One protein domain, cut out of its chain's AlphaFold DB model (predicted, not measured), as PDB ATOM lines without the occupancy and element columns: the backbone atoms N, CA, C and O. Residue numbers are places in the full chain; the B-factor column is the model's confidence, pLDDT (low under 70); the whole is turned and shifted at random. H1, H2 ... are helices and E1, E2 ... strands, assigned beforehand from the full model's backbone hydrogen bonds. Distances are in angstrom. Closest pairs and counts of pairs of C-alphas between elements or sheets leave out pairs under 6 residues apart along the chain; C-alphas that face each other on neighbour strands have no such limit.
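Overview. This is residues 9 to 125 of the 125 residues of an uncharacterized protein of Flavobacteriaceae bacterium (UniProt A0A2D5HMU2). A strongly twisted wall of six antiparallel strands has H3, H4 and H5 over one face, the long H5 lying along the strands E4 and E5. H2 stands on the sheet at E1, and H1 lies beyond it toward one end of the long axis; the last residues, after H5, lie at the other end. The printed part has 117 residues, with five named helices and six named strands in the order E1 H1 H2 E2 H3 H4 E3 E4 E5 E6 H5; the sheet's order is E2 E1 E3 E4 E5 E6. The class is mixed, helices and strands; the whole is compact, with a radius of gyration of the C-alphas of 13.7 A, and its outline is elongated, 43 by 26 by 23 A.

Arrangement. E1, residues 9 to 14, has as antiparallel neighbours E2, residues 38 to 40, and E3, residues 66 to 71; N 10 and O 38 are 2.8 A apart, N 11 and O 68 3.0 A, both within hydrogen-bond range. H1, residues 17 to 20, is not on the sheet. H2, residues 25 to 35, is over E1 and stands up from the sheet, on a local plane of just 6 sheet C-alphas; the closest C-alphas, of Ile 12 and Ser 35, are 5.1 A apart. H2 and H4, residues 53 to 61, only just touch, with 3 pairs of C-alphas within 8 A, the closest those of Gln 27 and Leu 58 at 5.9 A. H3, residues 43 to 50, and H4 join E2 to E3 in a split strand-helix-strand unit, two strands running the same way with E1 between them; its crossover is right-handed. E3, E4, residues 74 to 84, E5, residues 87 to 91, and E6, residues 103 to 106, form a meander, each strand the antiparallel neighbour of the one before; N 67 and O 81 are 2.8 A apart, N 82 and O 89 2.9 A, N 90 and O 104 2.8 A. E4 bends by 67 degrees at residue 77. H5, residues 109 to 123, is over E4 and E5 at a height over the sheet of 8.9 A, on the same face as H4. H5 touches H3 at a steep tilt of 49 degrees, opposite ways; the closest C-alphas are those of Cys 47 and Tyr 109, 6.3 A. In H2, H3, H4 and H5 every O i to N i+4 pair is within hydrogen-bond range; H1 is too short for one.

Along the chain. E1 begins at C-alpha 9 (14.041, 17.163, 28.782) and is 15.7 A long. H2 is 15.1 A long, E3 16.9 A and E4 27.3 A. H5 is 21.3 A long and ends at C-alpha 123 (17.736, 4.521, 34.086).

Size, cuts and confidence. The C-alphas farthest apart, of Asp 21 and Asn 125, are 43.6 A apart. The printed part has no cut; the link from E5 to E6, 11 residues, is long. No printed residue is under 70 in pLDDT.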
ATOM      1  N   THR A   9      13.812  16.157  29.817       95.56
ATOM      2  CA  THR A   9      14.041  17.163  28.782       95.56
ATOM      3  C   THR A   9      13.428  16.727  27.462       95.56
ATOM      4  O   THR A   9      13.271  15.537  27.204       95.56
ATOM      5  N   MET A  10      13.075  17.688  26.612       95.62
ATOM      6  CA  MET A  10      12.648  17.428  25.244       95.62
ATOM      7  C   MET A  10      13.160  18.515  24.302       95.62
ATOM      8  O   MET A  10      13.088  19.701  24.622       95.62
ATOM      9  N   VAL A  11      13.627  18.125  23.120       95.25
ATOM     10  CA  VAL A  11      14.028  19.053  22.056       95.25
ATOM     11  C   VAL A  11      13.703  18.471  20.683       95.25
ATOM     12  O   VAL A  11      13.738  17.258  20.483       95.25
ATOM     13  N   ILE A  12      13.367  19.319  19.712       93.06
ATOM     14  CA  ILE A  12      13.228  18.896  18.314       93.06
ATOM     15  C   ILE A  12      14.602  18.481  17.784       93.06
ATOM     16  O   ILE A  12      15.525  19.290  17.722       93.06
ATOM     17  N   LYS A  13      14.707  17.229  17.336       89.94
ATOM     18  CA  LYS A  13      15.919  16.661  16.738       89.94
ATOM     19  C   LYS A  13      15.950  16.822  15.223       89.94
ATOM     20  O   LYS A  13      17.006  17.060  14.647       89.94
ATOM     21  N   SER A  14      14.799  16.682  14.565       83.88
ATOM     22  CA  SER A  14      14.692  16.823  13.112       83.88
ATOM     23  C   SER A  14      13.375  17.475  12.711       83.88
ATOM     24  O   SER A  14      12.316  17.167  13.266       83.88
ATOM     25  N   LYS A  15      13.467  18.381  11.732       80.50
ATOM     26  CA  LYS A  15      12.344  19.077  11.107       80.50
ATOM     27  C   LYS A  15      12.619  19.294   9.612       80.50
ATOM     28  O   LYS A  15      13.700  19.716   9.219       80.50
ATOM     29  N   ASP A  16      11.619  19.015   8.790       80.06
ATOM     30  CA  ASP A  16      11.493  19.415   7.389       80.06
ATOM     31  C   ASP A  16      11.090  20.902   7.242       80.06
ATOM     32  O   ASP A  16       9.939  21.305   7.457       80.06
ATOM     33  N   TYR A  17      12.045  21.748   6.862       72.69
ATOM     34  CA  TYR A  17      11.823  23.187   6.713       72.69
ATOM     35  C   TYR A  17      10.741  23.542   5.682       72.69
ATOM     36  O   TYR A  17      10.080  24.563   5.849       72.69
ATOM     37  N   GLN A  18      10.486  22.694   4.677       74.50
ATOM     38  CA  GLN A  18       9.470  22.965   3.651       74.50
ATOM     39  C   GLN A  18       8.045  22.918   4.218       74.50
ATOM     40  O   GLN A  18       7.147  23.598   3.727       74.50
ATOM     41  N   LYS A  19       7.833  22.150   5.292       77.94
ATOM     42  CA  LYS A  19       6.534  22.047   5.971       77.94
ATOM     43  C   LYS A  19       6.288  23.168   6.979       77.94
ATOM     44  O   LYS A  19       5.154  23.340   7.418       77.94
ATOM     45  N   ILE A  20       7.319  23.934   7.355       79.69
ATOM     46  CA  ILE A  20       7.178  25.022   8.335       79.69
ATOM     47  C   ILE A  20       6.290  26.135   7.777       79.69
ATOM     48  O   ILE A  20       5.501  26.710   8.525       79.69
ATOM     49  N   ASP A  21       6.346  26.413   6.475       82.19
ATOM     50  CA  ASP A  21       5.559  27.489   5.865       82.19
ATOM     51  C   ASP A  21       4.046  27.243   5.916       82.19
ATOM     52  O   ASP A  21       3.280  28.204   5.977       82.19
ATOM     53  N   LEU A  22       3.629  25.975   6.001       84.06
ATOM     54  CA  LEU A  22       2.230  25.553   6.128       84.06
ATOM     55  C   LEU A  22       1.662  25.746   7.543       84.06
ATOM     56  O   LEU A  22       0.459  25.596   7.752       84.06
ATOM     57  N   LEU A  23       2.512  26.054   8.523       88.62
ATOM     58  CA  LEU A  23       2.110  26.188   9.916       88.62
ATOM     59  C   LEU A  23       1.496  27.552  10.219       88.62
ATOM     60  O   LEU A  23       1.939  28.599   9.740       88.62
ATOM     61  N   THR A  24       0.525  27.542  11.125       93.00
ATOM     62  CA  THR A  24      -0.000  28.757  11.753       93.00
ATOM     63  C   THR A  24       1.076  29.453  12.593       93.00
ATOM     64  O   THR A  24       2.056  28.839  13.020       93.00
ATOM     65  N   SER A  25       0.882  30.737  12.899       92.12
ATOM     66  CA  SER A  25       1.784  31.492  13.784       92.12
ATOM     67  C   SER A  25       1.966  30.823  15.153       92.12
ATOM     68  O   SER A  25       3.087  30.734  15.650       92.12
ATOM     69  N   SER A  26       0.889  30.280  15.731       91.88
ATOM     70  CA  SER A  26       0.946  29.558  17.008       91.88
ATOM     71  C   SER A  26       1.784  28.280  16.917       91.88
ATOM     72  O   SER A  26       2.547  27.983  17.833       91.88
ATOM     73  N   GLN A  27       1.662  27.519  15.828       93.00
ATOM     74  CA  GLN A  27       2.450  26.301  15.618       93.00
ATOM     75  C   GLN A  27       3.930  26.613  15.367       93.00
ATOM     76  O   GLN A  27       4.792  25.916  15.895       93.00
ATOM     77  N   LYS A  28       4.235  27.682  14.617       92.25
ATOM     78  CA  LYS A  28       5.614  28.156  14.410       92.25
ATOM     79  C   LYS A  28       6.272  28.544  15.734       92.25
ATOM     80  O   LYS A  28       7.359  28.062  16.028       92.25
ATOM     81  N   SER A  29       5.569  29.309  16.570       92.38
ATOM     82  CA  SER A  29       6.050  29.680  17.908       92.38
ATOM     83  C   SER A  29       6.273  28.457  18.809       92.38
ATOM     84  O   SER A  29       7.258  28.397  19.550       92.38
ATOM     85  N   LEU A  30       5.413  27.436  18.708       93.12
ATOM     86  CA  LEU A  30       5.624  26.178  19.421       93.12
ATOM     87  C   LEU A  30       6.872  25.445  18.913       93.12
ATOM     88  O   LEU A  30       7.675  25.010  19.729       93.12
ATOM     89  N   ILE A  31       7.091  25.356  17.596       91.62
ATOM     90  CA  ILE A  31       8.329  24.783  17.040       91.62
ATOM     91  C   ILE A  31       9.561  25.545  17.516       91.62
ATOM     92  O   ILE A  31      10.561  24.913  17.835       91.62
ATOM     93  N   GLU A  32       9.533  26.875  17.548       90.69
ATOM     94  CA  GLU A  32      10.652  27.679  18.050       90.69
ATOM     95  C   GLU A  32      10.936  27.363  19.519       90.69
ATOM     96  O   GLU A  32      12.085  27.111  19.882       90.69
ATOM     97  N   THR A  33       9.884  27.269  20.334       91.50
ATOM     98  CA  THR A  33       9.983  26.880  21.747       91.50
ATOM     99  C   THR A  33      10.589  25.487  21.893       91.50
ATOM    100  O   THR A  33      11.544  25.315  22.636       91.50
ATOM    101  N   LEU A  34      10.089  24.508  21.136       91.69
ATOM    102  CA  LEU A  34      10.560  23.121  21.167       91.69
ATOM    103  C   LEU A  34      11.906  22.913  20.453       91.69
ATOM    104  O   LEU A  34      12.524  21.863  20.601       91.69
ATOM    105  N   SER A  35      12.366  23.888  19.663       89.38
ATOM    106  CA  SER A  35      13.731  23.918  19.118       89.38
ATOM    107  C   SER A  35      14.740  24.349  20.186       89.38
ATOM    108  O   SER A  35      15.932  24.098  20.029       89.38
ATOM    109  N   MET A  36      14.274  24.982  21.266       88.88
ATOM    110  CA  MET A  36      15.032  25.140  22.502       88.88
ATOM    111  C   MET A  36      14.768  23.933  23.408       88.88
ATOM    112  O   MET A  36      13.697  23.326  23.369       88.88
ATOM    113  N   LEU A  37      15.752  23.578  24.232       90.81
ATOM    114  CA  LEU A  37      15.611  22.491  25.194       90.81
ATOM    115  C   LEU A  37      14.489  22.820  26.192       90.81
ATOM    116  O   LEU A  37      14.625  23.718  27.023       90.81
ATOM    117  N   CYS A  38      13.384  22.086  26.115       93.75
ATOM    118  CA  CYS A  38      12.284  22.160  27.069       93.75
ATOM    119  C   CYS A  38      12.546  21.198  28.226       93.75
ATOM    120  O   CYS A  38      13.089  20.116  28.021       93.75
ATOM    121  N   SER A  39      12.173  21.586  29.443       94.94
ATOM    122  CA  SER A  39      12.358  20.774  30.649       94.94
ATOM    123  C   SER A  39      11.042  20.652  31.411       94.94
ATOM    124  O   SER A  39      10.307  21.630  31.532       94.94
ATOM    125  N   PHE A  40      10.763  19.465  31.938       95.75
ATOM    126  CA  PHE A  40       9.532  19.120  32.647       95.75
ATOM    127  C   PHE A  40       9.867  18.661  34.064       95.75
ATOM    128  O   PHE A  40      10.812  17.896  34.263       95.75
ATOM    129  N   LEU A  41       9.104  19.130  35.055       94.25
ATOM    130  CA  LEU A  41       9.342  18.818  36.470       94.25
ATOM    131  C   LEU A  41       8.865  17.414  36.851       94.25
ATOM    132  O   LEU A  41       9.378  16.828  37.802       94.25
ATOM    133  N   SER A  42       7.914  16.861  36.102       94.50
ATOM    134  CA  SER A  42       7.339  15.547  36.365       94.50
ATOM    135  C   SER A  42       6.961  14.809  35.079       94.50
ATOM    136  O   SER A  42       6.867  15.399  33.999       94.50
ATOM    137  N   VAL A  43       6.719  13.499  35.209       95.69
ATOM    138  CA  VAL A  43       6.135  12.675  34.137       95.69
ATOM    139  C   VAL A  43       4.758  13.202  33.739       95.69
ATOM    140  O   VAL A  43       4.438  13.206  32.553       95.69
ATOM    141  N   ASP A  44       3.974  13.685  34.708       95.75
ATOM    142  CA  ASP A  44       2.655  14.265  34.460       95.75
ATOM    143  C   ASP A  44       2.765  15.515  33.582       95.75
ATOM    144  O   ASP A  44       2.149  15.552  32.523       95.75
ATOM    145  N   ASP A  45       3.624  16.480  33.936       95.44
ATOM    146  CA  ASP A  45       3.810  17.711  33.150       95.44
ATOM    147  C   ASP A  45       4.196  17.403  31.698       95.44
ATOM    148  O   ASP A  45       3.694  18.025  30.757       95.44
ATOM    149  N   PHE A  46       5.084  16.421  31.515       96.56
ATOM    150  CA  PHE A  46       5.502  15.954  30.200       96.56
ATOM    151  C   PHE A  46       4.338  15.321  29.424       96.56
ATOM    152  O   PHE A  46       4.043  15.743  28.304       96.56
ATOM    153  N   CYS A  47       3.636  14.349  30.008       95.75
ATOM    154  CA  CYS A  47       2.529  13.664  29.335       95.75
ATOM    155  C   CYS A  47       1.364  14.623  29.050       95.75
ATOM    156  O   CYS A  47       0.793  14.605  27.960       95.75
ATOM    157  N   SER A  48       1.061  15.522  29.986       96.06
ATOM    158  CA  SER A  48       0.039  16.562  29.861       96.06
ATOM    159  C   SER A  48       0.362  17.520  28.716       96.06
ATOM    160  O   SER A  48      -0.530  17.930  27.971       96.06
ATOM    161  N   PHE A  49       1.643  17.835  28.508       95.62
ATOM    162  CA  PHE A  49       2.083  18.594  27.344       95.62
ATOM    163  C   PHE A  49       1.904  17.811  26.031       95.62
ATOM    164  O   PHE A  49       1.330  18.359  25.084       95.62
ATOM    165  N   ILE A  50       2.338  16.547  25.968       95.12
ATOM    166  CA  ILE A  50       2.227  15.702  24.763       95.12
ATOM    167  C   ILE A  50       0.764  15.502  24.340       95.12
ATOM    168  O   ILE A  50       0.452  15.548  23.154       95.12
ATOM    169  N   PHE A  51      -0.154  15.355  25.296       93.31
ATOM    170  CA  PHE A  51      -1.588  15.216  25.021       93.31
ATOM    171  C   PHE A  51      -2.353  16.548  24.995       93.31
ATOM    172  O   PHE A  51      -3.579  16.563  24.872       93.31
ATOM    173  N   SER A  52      -1.654  17.683  25.066       94.38
ATOM    174  CA  SER A  52      -2.284  18.994  24.916       94.38
ATOM    175  C   SER A  52      -2.796  19.209  23.489       94.38
ATOM    176  O   SER A  52      -2.208  18.734  22.512       94.38
ATOM    177  N   SER A  53      -3.857  20.009  23.345       92.31
ATOM    178  CA  SER A  53      -4.373  20.398  22.025       92.31
ATOM    179  C   SER A  53      -3.292  21.042  21.158       92.31
ATOM    180  O   SER A  53      -3.146  20.690  19.996       92.31
ATOM    181  N   LYS A  54      -2.451  21.902  21.746       92.94
ATOM    182  CA  LYS A  54      -1.355  22.580  21.039       92.94
ATOM    183  C   LYS A  54      -0.362  21.603  20.410       92.94
ATOM    184  O   LYS A  54       0.044  21.809  19.267       92.94
ATOM    185  N   PHE A  55       0.042  20.566  21.147       92.94
ATOM    186  CA  PHE A  55       0.965  19.562  20.623       92.94
ATOM    187  C   PHE A  55       0.278  18.672  19.585       92.94
ATOM    188  O   PHE A  55       0.807  18.508  18.486       92.94
ATOM    189  N   SER A  56      -0.930  18.183  19.881       91.12
ATOM    190  CA  SER A  56      -1.725  17.361  18.956       91.12
ATOM    191  C   SER A  56      -1.983  18.069  17.619       91.12
ATOM    192  O   SER A  56      -1.845  17.462  16.554       91.12
ATOM    193  N   ASP A  57      -2.322  19.358  17.650       91.69
ATOM    194  CA  ASP A  57      -2.557  20.175  16.455       91.69
ATOM    195  C   ASP A  57      -1.273  20.344  15.631       91.69
ATOM    196  O   ASP A  57      -1.308  20.345  14.395       91.69
ATOM    197  N   LEU A  58      -0.119  20.463  16.299       91.31
ATOM    198  CA  LEU A  58       1.183  20.539  15.642       91.31
ATOM    199  C   LEU A  58       1.512  19.229  14.917       91.31
ATOM    200  O   LEU A  58       1.764  19.265  13.716       91.31
ATOM    201  N   ILE A  59       1.469  18.082  15.601       89.94
ATOM    202  CA  ILE A  59       1.856  16.782  15.013       89.94
ATOM    203  C   ILE A  59       0.828  16.228  14.010       89.94
ATOM    204  O   ILE A  59       1.148  15.349  13.208       89.94
ATOM    205  N   SER A  60      -0.401  16.753  14.022       88.81
ATOM    206  CA  SER A  60      -1.418  16.469  12.999       88.81
ATOM    207  C   SER A  60      -1.178  17.254  11.709       88.81
ATOM    208  O   SER A  60      -1.430  16.744  10.620       88.81
ATOM    209  N   THR A  61      -0.672  18.484  11.824       87.69
ATOM    210  CA  THR A  61      -0.348  19.337  10.666       87.69
ATOM    211  C   THR A  61       1.024  18.992  10.095       87.69
ATOM    212  O   THR A  61       1.231  18.966   8.883       87.69
ATOM    213  N   TYR A  62       1.968  18.701  10.983       85.44
ATOM    214  CA  TYR A  62       3.354  18.439  10.663       85.44
ATOM    215  C   TYR A  62       3.685  16.975  10.928       85.44
ATOM    216  O   TYR A  62       4.113  16.584  12.015       85.44
ATOM    217  N   SER A  63       3.518  16.154   9.895       79.56
ATOM    218  CA  SER A  63       3.910  14.751   9.958       79.56
ATOM    219  C   SER A  63       5.432  14.598   9.970       79.56
ATOM    220  O   SER A  63       6.133  15.173   9.127       79.56
ATOM    221  N   GLY A  64       5.933  13.783  10.902       79.25
ATOM    222  CA  GLY A  64       7.347  13.417  10.975       79.25
ATOM    223  C   GLY A  64       8.220  14.366  11.798       79.25
ATOM    224  O   GLY A  64       9.425  14.409  11.562       79.25
ATOM    225  N   LEU A  65       7.650  15.119  12.749       87.62
ATOM    226  CA  LEU A  65       8.477  15.742  13.787       87.62
ATOM    227  C   LEU A  65       9.106  14.657  14.648       87.62
ATOM    228  O   LEU A  65       8.419  13.777  15.172       87.62
ATOM    229  N   VAL A  66      10.419  14.771  14.796       91.75
ATOM    230  CA  VAL A  66      11.220  13.883  15.619       91.75
ATOM    231  C   VAL A  66      11.756  14.688  16.785       91.75
ATOM    232  O   VAL A  66      12.473  15.675  16.597       91.75
ATOM    233  N   PHE A  67      11.432  14.236  17.984       94.25
ATOM    234  CA  PHE A  67      11.885  14.805  19.237       94.25
ATOM    235  C   PHE A  67      12.888  13.863  19.887       94.25
ATOM    236  O   PHE A  67      12.799  12.643  19.755       94.25
ATOM    237  N   GLU A  68      13.843  14.441  20.591       95.00
ATOM    238  CA  GLU A  68      14.672  13.743  21.558       95.00
ATOM    239  C   GLU A  68      14.101  14.012  22.945       95.00
ATOM    240  O   GLU A  68      13.789  15.161  23.260       95.00
ATOM    241  N   ILE A  69      13.939  12.960  23.740       94.69
ATOM    242  CA  ILE A  69      13.532  13.021  25.142       94.69
ATOM    243  C   ILE A  69      14.718  12.549  25.964       94.69
ATOM    244  O   ILE A  69      15.245  11.481  25.684       94.69
ATOM    245  N   GLY A  70      15.134  13.307  26.970       93.50
ATOM    246  CA  GLY A  70      16.299  12.971  27.781       93.50
ATOM    247  C   GLY A  70      16.011  12.977  29.271       93.50
ATOM    248  O   GLY A  70      15.047  13.590  29.736       93.50
ATOM    249  N   LEU A  71      16.874  12.304  30.029       93.00
ATOM    250  CA  LEU A  71      16.935  12.493  31.469       93.00
ATOM    251  C   LEU A  71      17.653  13.819  31.758       93.00
ATOM    252  O   LEU A  71      18.759  14.061  31.274       93.00
ATOM    253  N   TYR A  72      17.051  14.691  32.568       92.44
ATOM    254  CA  TYR A  72      17.640  16.004  32.855       92.44
ATOM    255  C   TYR A  72      19.014  15.904  33.534       92.44
ATOM    256  O   TYR A  72      19.899  16.710  33.263       92.44
ATOM    257  N   THR A  73      19.210  14.915  34.407       90.25
ATOM    258  CA  THR A  73      20.467  14.713  35.143       90.25
ATOM    259  C   THR A  73      21.550  14.009  34.328       90.25
ATOM    260  O   THR A  73      22.716  14.069  34.715       90.25
ATOM    261  N   ASN A  74      21.193  13.352  33.220       88.69
ATOM    262  CA  ASN A  74      22.137  12.674  32.339       88.69
ATOM    263  C   ASN A  74      21.680  12.754  30.875       88.69
ATOM    264  O   ASN A  74      20.829  11.986  30.429       88.69
ATOM    265  N   HIS A  75      22.305  13.655  30.120       84.38
ATOM    266  CA  HIS A  75      21.970  13.917  28.719       84.38
ATOM    267  C   HIS A  75      22.428  12.827  27.739       84.38
ATOM    268  O   HIS A  75      22.086  12.905  26.564       84.38
ATOM    269  N   GLU A  76      23.183  11.823  28.188       87.00
ATOM    270  CA  GLU A  76      23.487  10.648  27.363       87.00
ATOM    271  C   GLU A  76      22.321   9.658  27.345       87.00
ATOM    272  O   GLU A  76      22.220   8.853  26.426       87.00
ATOM    273  N   ILE A  77      21.416   9.725  28.328       90.06
ATOM    274  CA  ILE A  77      20.251   8.848  28.425       90.06
ATOM    275  C   ILE A  77      19.086   9.513  27.701       90.06
ATOM    276  O   ILE A  77      18.388  10.363  28.261       90.06
ATOM    277  N   VAL A  78      18.884   9.112  26.446       92.38
ATOM    278  CA  VAL A  78      17.837   9.661  25.583       92.38
ATOM    279  C   VAL A  78      16.974   8.593  24.916       92.38
ATOM    280  O   VAL A  78      17.420   7.500  24.576       92.38
ATOM    281  N   LEU A  79      15.726   8.966  24.670       94.44
ATOM    282  CA  LEU A  79      14.771   8.301  23.800       94.44
ATOM    283  C   LEU A  79      14.422   9.232  22.638       94.44
ATOM    284  O   LEU A  79      14.678  10.437  22.660       94.44
ATOM    285  N   GLN A  80      13.796   8.680  21.614       94.44
ATOM    286  CA  GLN A  80      13.219   9.444  20.521       94.44
ATOM    287  C   GLN A  80      11.699   9.361  20.578       94.44
ATOM    288  O   GLN A  80      11.146   8.297  20.826       94.44
ATOM    289  N   LEU A  81      11.027  10.481  20.324       94.25
ATOM    290  CA  LEU A  81       9.578  10.541  20.170       94.25
ATOM    291  C   LEU A  81       9.236  10.996  18.760       94.25
ATOM    292  O   LEU A  81       9.753  12.001  18.272       94.25
ATOM    293  N   ILE A  82       8.337  10.266  18.114       92.50
ATOM    294  CA  ILE A  82       7.807  10.604  16.797       92.50
ATOM    295  C   ILE A  82       6.313  10.870  16.939       92.50
ATOM    296  O   ILE A  82       5.553   9.999  17.358       92.50
ATOM    297  N   GLY A  83       5.893  12.085  16.591       88.12
ATOM    298  CA  GLY A  83       4.481  12.459  16.565       88.12
ATOM    299  C   GLY A  83       3.839  12.113  15.223       88.12
ATOM    300  O   GLY A  83       4.325  12.546  14.173       88.12
ATOM    301  N   GLN A  84       2.732  11.367  15.245       83.88
ATOM    302  CA  GLN A  84       1.969  11.036  14.041       83.88
ATOM    303  C   GLN A  84       0.461  11.151  14.293       83.88
ATOM    304  O   GLN A  84      -0.196  10.217  14.756       83.88
ATOM    305  N   GLY A  85      -0.122  12.300  13.944       81.88
ATOM    306  CA  GLY A  85      -1.555  12.531  14.124       81.88
ATOM    307  C   GLY A  85      -1.939  12.576  15.602       81.88
ATOM    308  O   GLY A  85      -1.637  13.548  16.278       81.88
ATOM    309  N   LYS A  86      -2.612  11.532  16.102       79.38
ATOM    310  CA  LYS A  86      -3.052  11.433  17.511       79.38
ATOM    311  C   LYS A  86      -2.242  10.455  18.359       79.38
ATOM    312  O   LYS A  86      -2.556  10.277  19.530       79.38
ATOM    313  N   LYS A  87      -1.244   9.799  17.771       88.81
ATOM    314  CA  LYS A  87      -0.379   8.854  18.474       88.81
ATOM    315  C   LYS A  87       1.049   9.373  18.522       88.81
ATOM    316  O   LYS A  87       1.477  10.134  17.645       88.81
ATOM    317  N   VAL A  88       1.776   8.925  19.531       92.38
ATOM    318  CA  VAL A  88       3.216   9.124  19.639       92.38
ATOM    319  C   VAL A  88       3.902   7.771  19.686       92.38
ATOM    320  O   VAL A  88       3.426   6.851  20.343       92.38
ATOM    321  N   THR A  89       5.019   7.653  18.986       94.00
ATOM    322  CA  THR A  89       5.878   6.470  19.041       94.00
ATOM    323  C   THR A  89       7.130   6.841  19.814       94.00
ATOM    324  O   THR A  89       7.805   7.805  19.452       94.00
ATOM    325  N   ILE A  90       7.434   6.092  20.869       94.12
ATOM    326  CA  ILE A  90       8.672   6.215  21.636       94.12
ATOM    327  C   ILE A  90       9.648   5.156  21.135       94.12
ATOM    328  O   ILE A  90       9.255   4.014  20.922       94.12
ATOM    329  N   ILE A  91      10.906   5.536  20.926       92.81
ATOM    330  CA  ILE A  91      11.961   4.667  20.403       92.81
ATOM    331  C   ILE A  91      13.195   4.769  21.301       92.81
ATOM    332  O   ILE A  91      13.716   5.857  21.555       92.81
ATOM    333  N   ASP A  92      13.680   3.619  21.746       89.56
ATOM    334  CA  ASP A  92      14.952   3.439  22.433       89.56
ATOM    335  C   ASP A  92      16.077   3.261  21.407       89.56
ATOM    336  O   ASP A  92      16.422   2.156  20.995       89.56
ATOM    337  N   ASN A  93      16.647   4.383  20.969       78.75
ATOM    338  CA  ASN A  93      17.737   4.382  19.988       78.75
ATOM    339  C   ASN A  93      19.102   4.011  20.583       78.75
ATOM    340  O   ASN A  93      20.043   3.767  19.829       78.75
ATOM    341  N   ILE A  94      19.228   4.013  21.911       76.44
ATOM    342  CA  ILE A  94      20.475   3.674  22.606       76.44
ATOM    343  C   ILE A  94      20.535   2.173  22.903       76.44
ATOM    344  O   ILE A  94      21.623   1.617  23.042       76.44
ATOM    345  N   GLY A  95      19.380   1.503  22.948       75.38
ATOM    346  CA  GLY A  95      19.284   0.097  23.312       75.38
ATOM    347  C   GLY A  95      19.476  -0.099  24.813       75.38
ATOM    348  O   GLY A  95      20.125  -1.056  25.229       75.38
ATOM    349  N   CYS A  96      18.921   0.801  25.632       70.94
ATOM    350  CA  CYS A  96      18.878   0.625  27.086       70.94
ATOM    351  C   CYS A  96      17.990  -0.560  27.520       70.94
ATOM    352  O   CYS A  96      18.008  -0.949  28.686       70.94
ATOM    353  N   GLY A  97      17.258  -1.165  26.579       76.69
ATOM    354  CA  GLY A  97      16.456  -2.368  26.796       76.69
ATOM    355  C   GLY A  97      15.095  -2.054  27.404       76.69
ATOM    356  O   GLY A  97      14.469  -2.931  27.996       76.69
ATOM    357  N   CYS A  98      14.637  -0.806  27.274       78.12
ATOM    358  CA  CYS A  98      13.375  -0.364  27.859       78.12
ATOM    359  C   CYS A  98      12.149  -0.985  27.175       78.12
ATOM    360  O   CYS A  98      11.113  -1.171  27.812       78.12
ATOM    361  N   PHE A  99      12.255  -1.317  25.886       81.56
ATOM    362  CA  PHE A  99      11.154  -1.855  25.088       81.56
ATOM    363  C   PHE A  99      11.598  -3.119  24.352       81.56
ATOM    364  O   PHE A  99      12.715  -3.174  23.847       81.56
ATOM    365  N   ALA A 100      10.711  -4.116  24.252       75.00
ATOM    366  CA  ALA A 100      11.026  -5.412  23.640       75.00
ATOM    367  C   ALA A 100      11.503  -5.294  22.177       75.00
ATOM    368  O   ALA A 100      12.462  -5.958  21.798       75.00
ATOM    369  N   ASP A 101      10.887  -4.397  21.399       80.06
ATOM    370  CA  ASP A 101      11.244  -4.113  20.000       80.06
ATOM    371  C   ASP A 101      11.923  -2.737  19.839       80.06
ATOM    372  O   ASP A 101      11.821  -2.095  18.791       80.06
ATOM    373  N   ASN A 102      12.561  -2.232  20.904       86.81
ATOM    374  CA  ASN A 102      13.132  -0.879  20.999       86.81
ATOM    375  C   ASN A 102      12.142   0.257  20.692       86.81
ATOM    376  O   ASN A 102      12.551   1.402  20.532       86.81
ATOM    377  N   SER A 103      10.843  -0.022  20.594       90.69
ATOM    378  CA  SER A 103       9.822   0.978  20.311       90.69
ATOM    379  C   SER A 103       8.477   0.610  20.924       90.69
ATOM    380  O   SER A 103       8.197  -0.562  21.179       90.69
ATOM    381  N   ILE A 104       7.654   1.624  21.180       92.94
ATOM    382  CA  ILE A 104       6.292   1.474  21.686       92.94
ATOM    383  C   ILE A 104       5.410   2.611  21.164       92.94
ATOM    384  O   ILE A 104       5.800   3.780  21.173       92.94
ATOM    385  N   ASP A 105       4.214   2.258  20.697       93.12
ATOM    386  CA  ASP A 105       3.188   3.214  20.289       93.12
ATOM    387  C   ASP A 105       2.290   3.538  21.489       93.12
ATOM    388  O   ASP A 105       1.676   2.646  22.072       93.12
ATOM    389  N   CYS A 106       2.167   4.824  21.813       93.31
ATOM    390  CA  CYS A 106       1.258   5.339  22.831       93.31
ATOM    391  C   CYS A 106       0.174   6.184  22.150       93.31
ATOM    392  O   CYS A 106       0.453   7.195  21.496       93.31
ATOM    393  N   SER A 107      -1.080   5.773  22.307       92.50
ATOM    394  CA  SER A 107      -2.261   6.478  21.796       92.50
ATOM    395  C   SER A 107      -3.044   7.185  22.903       92.50
ATOM    396  O   SER A 107      -3.918   8.003  22.611       92.50
ATOM    397  N   THR A 108      -2.741   6.887  24.168       94.25
ATOM    398  CA  THR A 108      -3.400   7.482  25.334       94.25
ATOM    399  C   THR A 108      -2.403   8.043  26.343       94.25
ATOM    400  O   THR A 108      -1.230   7.665  26.377       94.25
ATOM    401  N   TYR A 109      -2.896   8.962  27.176       94.75
ATOM    402  CA  TYR A 109      -2.127   9.560  28.264       94.75
ATOM    403  C   TYR A 109      -1.575   8.492  29.216       94.75
ATOM    404  O   TYR A 109      -0.380   8.484  29.496       94.75
ATOM    405  N   ASP A 110      -2.423   7.555  29.646       95.56
ATOM    406  CA  ASP A 110      -2.044   6.513  30.603       95.56
ATOM    407  C   ASP A 110      -0.967   5.575  30.040       95.56
ATOM    408  O   ASP A 110      -0.018   5.231  30.746       95.56
ATOM    409  N   GLU A 111      -1.054   5.215  28.754       95.19
ATOM    410  CA  GLU A 111      -0.015   4.428  28.073       95.19
ATOM    411  C   GLU A 111       1.337   5.148  28.093       95.19
ATOM    412  O   GLU A 111       2.359   4.540  28.416       95.19
ATOM    413  N   LEU A 112       1.349   6.454  27.800       95.25
ATOM    414  CA  LEU A 112       2.583   7.236  27.820       95.25
ATOM    415  C   LEU A 112       3.141   7.379  29.239       95.25
ATOM    416  O   LEU A 112       4.346   7.238  29.430       95.25
ATOM    417  N   VAL A 113       2.287   7.598  30.242       96.19
ATOM    418  CA  VAL A 113       2.709   7.658  31.649       96.19
ATOM    419  C   VAL A 113       3.365   6.349  32.073       96.19
ATOM    420  O   VAL A 113       4.441   6.373  32.672       96.19
ATOM    421  N   VAL A 114       2.755   5.204  31.759       94.94
ATOM    422  CA  VAL A 114       3.330   3.887  32.070       94.94
ATOM    423  C   VAL A 114       4.670   3.709  31.356       94.94
ATOM    424  O   VAL A 114       5.656   3.364  32.005       94.94
ATOM    425  N   CYS A 115       4.727   4.014  30.058       94.06
ATOM    426  CA  CYS A 115       5.936   3.928  29.239       94.06
ATOM    427  C   CYS A 115       7.099   4.751  29.822       94.06
ATOM    428  O   CYS A 115       8.205   4.240  30.000       94.06
ATOM    429  N   ILE A 116       6.866   6.026  30.139       94.81
ATOM    430  CA  ILE A 116       7.911   6.922  30.648       94.81
ATOM    431  C   ILE A 116       8.347   6.522  32.063       94.81
ATOM    432  O   ILE A 116       9.539   6.557  32.360       94.81
ATOM    433  N   ASN A 117       7.425   6.086  32.927       94.00
ATOM    434  CA  ASN A 117       7.790   5.594  34.260       94.00
ATOM    435  C   ASN A 117       8.618   4.304  34.202       94.00
ATOM    436  O   ASN A 117       9.558   4.157  34.981       94.00
ATOM    437  N   GLN A 118       8.303   3.385  33.285       92.00
ATOM    438  CA  GLN A 118       9.103   2.176  33.069       92.00
ATOM    439  C   GLN A 118      10.531   2.532  32.658       92.00
ATOM    440  O   GLN A 118      11.478   2.068  33.292       92.00
ATOM    441  N   TRP A 119      10.685   3.424  31.679       92.31
ATOM    442  CA  TRP A 119      11.996   3.926  31.275       92.31
ATOM    443  C   TRP A 119      12.760   4.563  32.435       92.31
ATOM    444  O   TRP A 119      13.885   4.158  32.720       92.31
ATOM    445  N   LEU A 120      12.133   5.496  33.159       91.69
ATOM    446  CA  LEU A 120      12.746   6.158  34.310       91.69
ATOM    447  C   LEU A 120      13.181   5.162  35.387       91.69
ATOM    448  O   LEU A 120      14.263   5.312  35.944       91.69
ATOM    449  N   SER A 121      12.382   4.124  35.650       91.06
ATOM    450  CA  SER A 121      12.746   3.089  36.619       91.06
ATOM    451  C   SER A 121      13.998   2.311  36.214       91.06
ATOM    452  O   SER A 121      14.747   1.895  37.084       91.06
ATOM    453  N   LEU A 122      14.265   2.141  34.917       89.19
ATOM    454  CA  LEU A 122      15.460   1.448  34.436       89.19
ATOM    455  C   LEU A 122      16.709   2.321  34.532       89.19
ATOM    456  O   LEU A 122      17.770   1.819  34.882       89.19
ATOM    457  N   VAL A 123      16.585   3.610  34.219       87.44
ATOM    458  CA  VAL A 123      17.736   4.521  34.086       87.44
ATOM    459  C   VAL A 123      18.092   5.272  35.369       87.44
ATOM    460  O   VAL A 123      19.164   5.869  35.446       87.44
ATOM    461  N   LEU A 124      17.195   5.278  36.359       86.50
ATOM    462  CA  LEU A 124      17.434   5.839  37.695       86.50
ATOM    463  C   LEU A 124      17.851   4.786  38.736       86.50
ATOM    464  O   LEU A 124      18.163   5.171  39.866       86.50
ATOM    465  N   ASN A 125      17.829   3.499  38.377       72.94
ATOM    466  CA  ASN A 125      18.362   2.401  39.192       72.94
ATOM    467  C   ASN A 125      19.885   2.305  39.064       72.94
ATOM    468  O   ASN A 125      20.524   1.991  40.093       72.94
TER     469      ASN A 125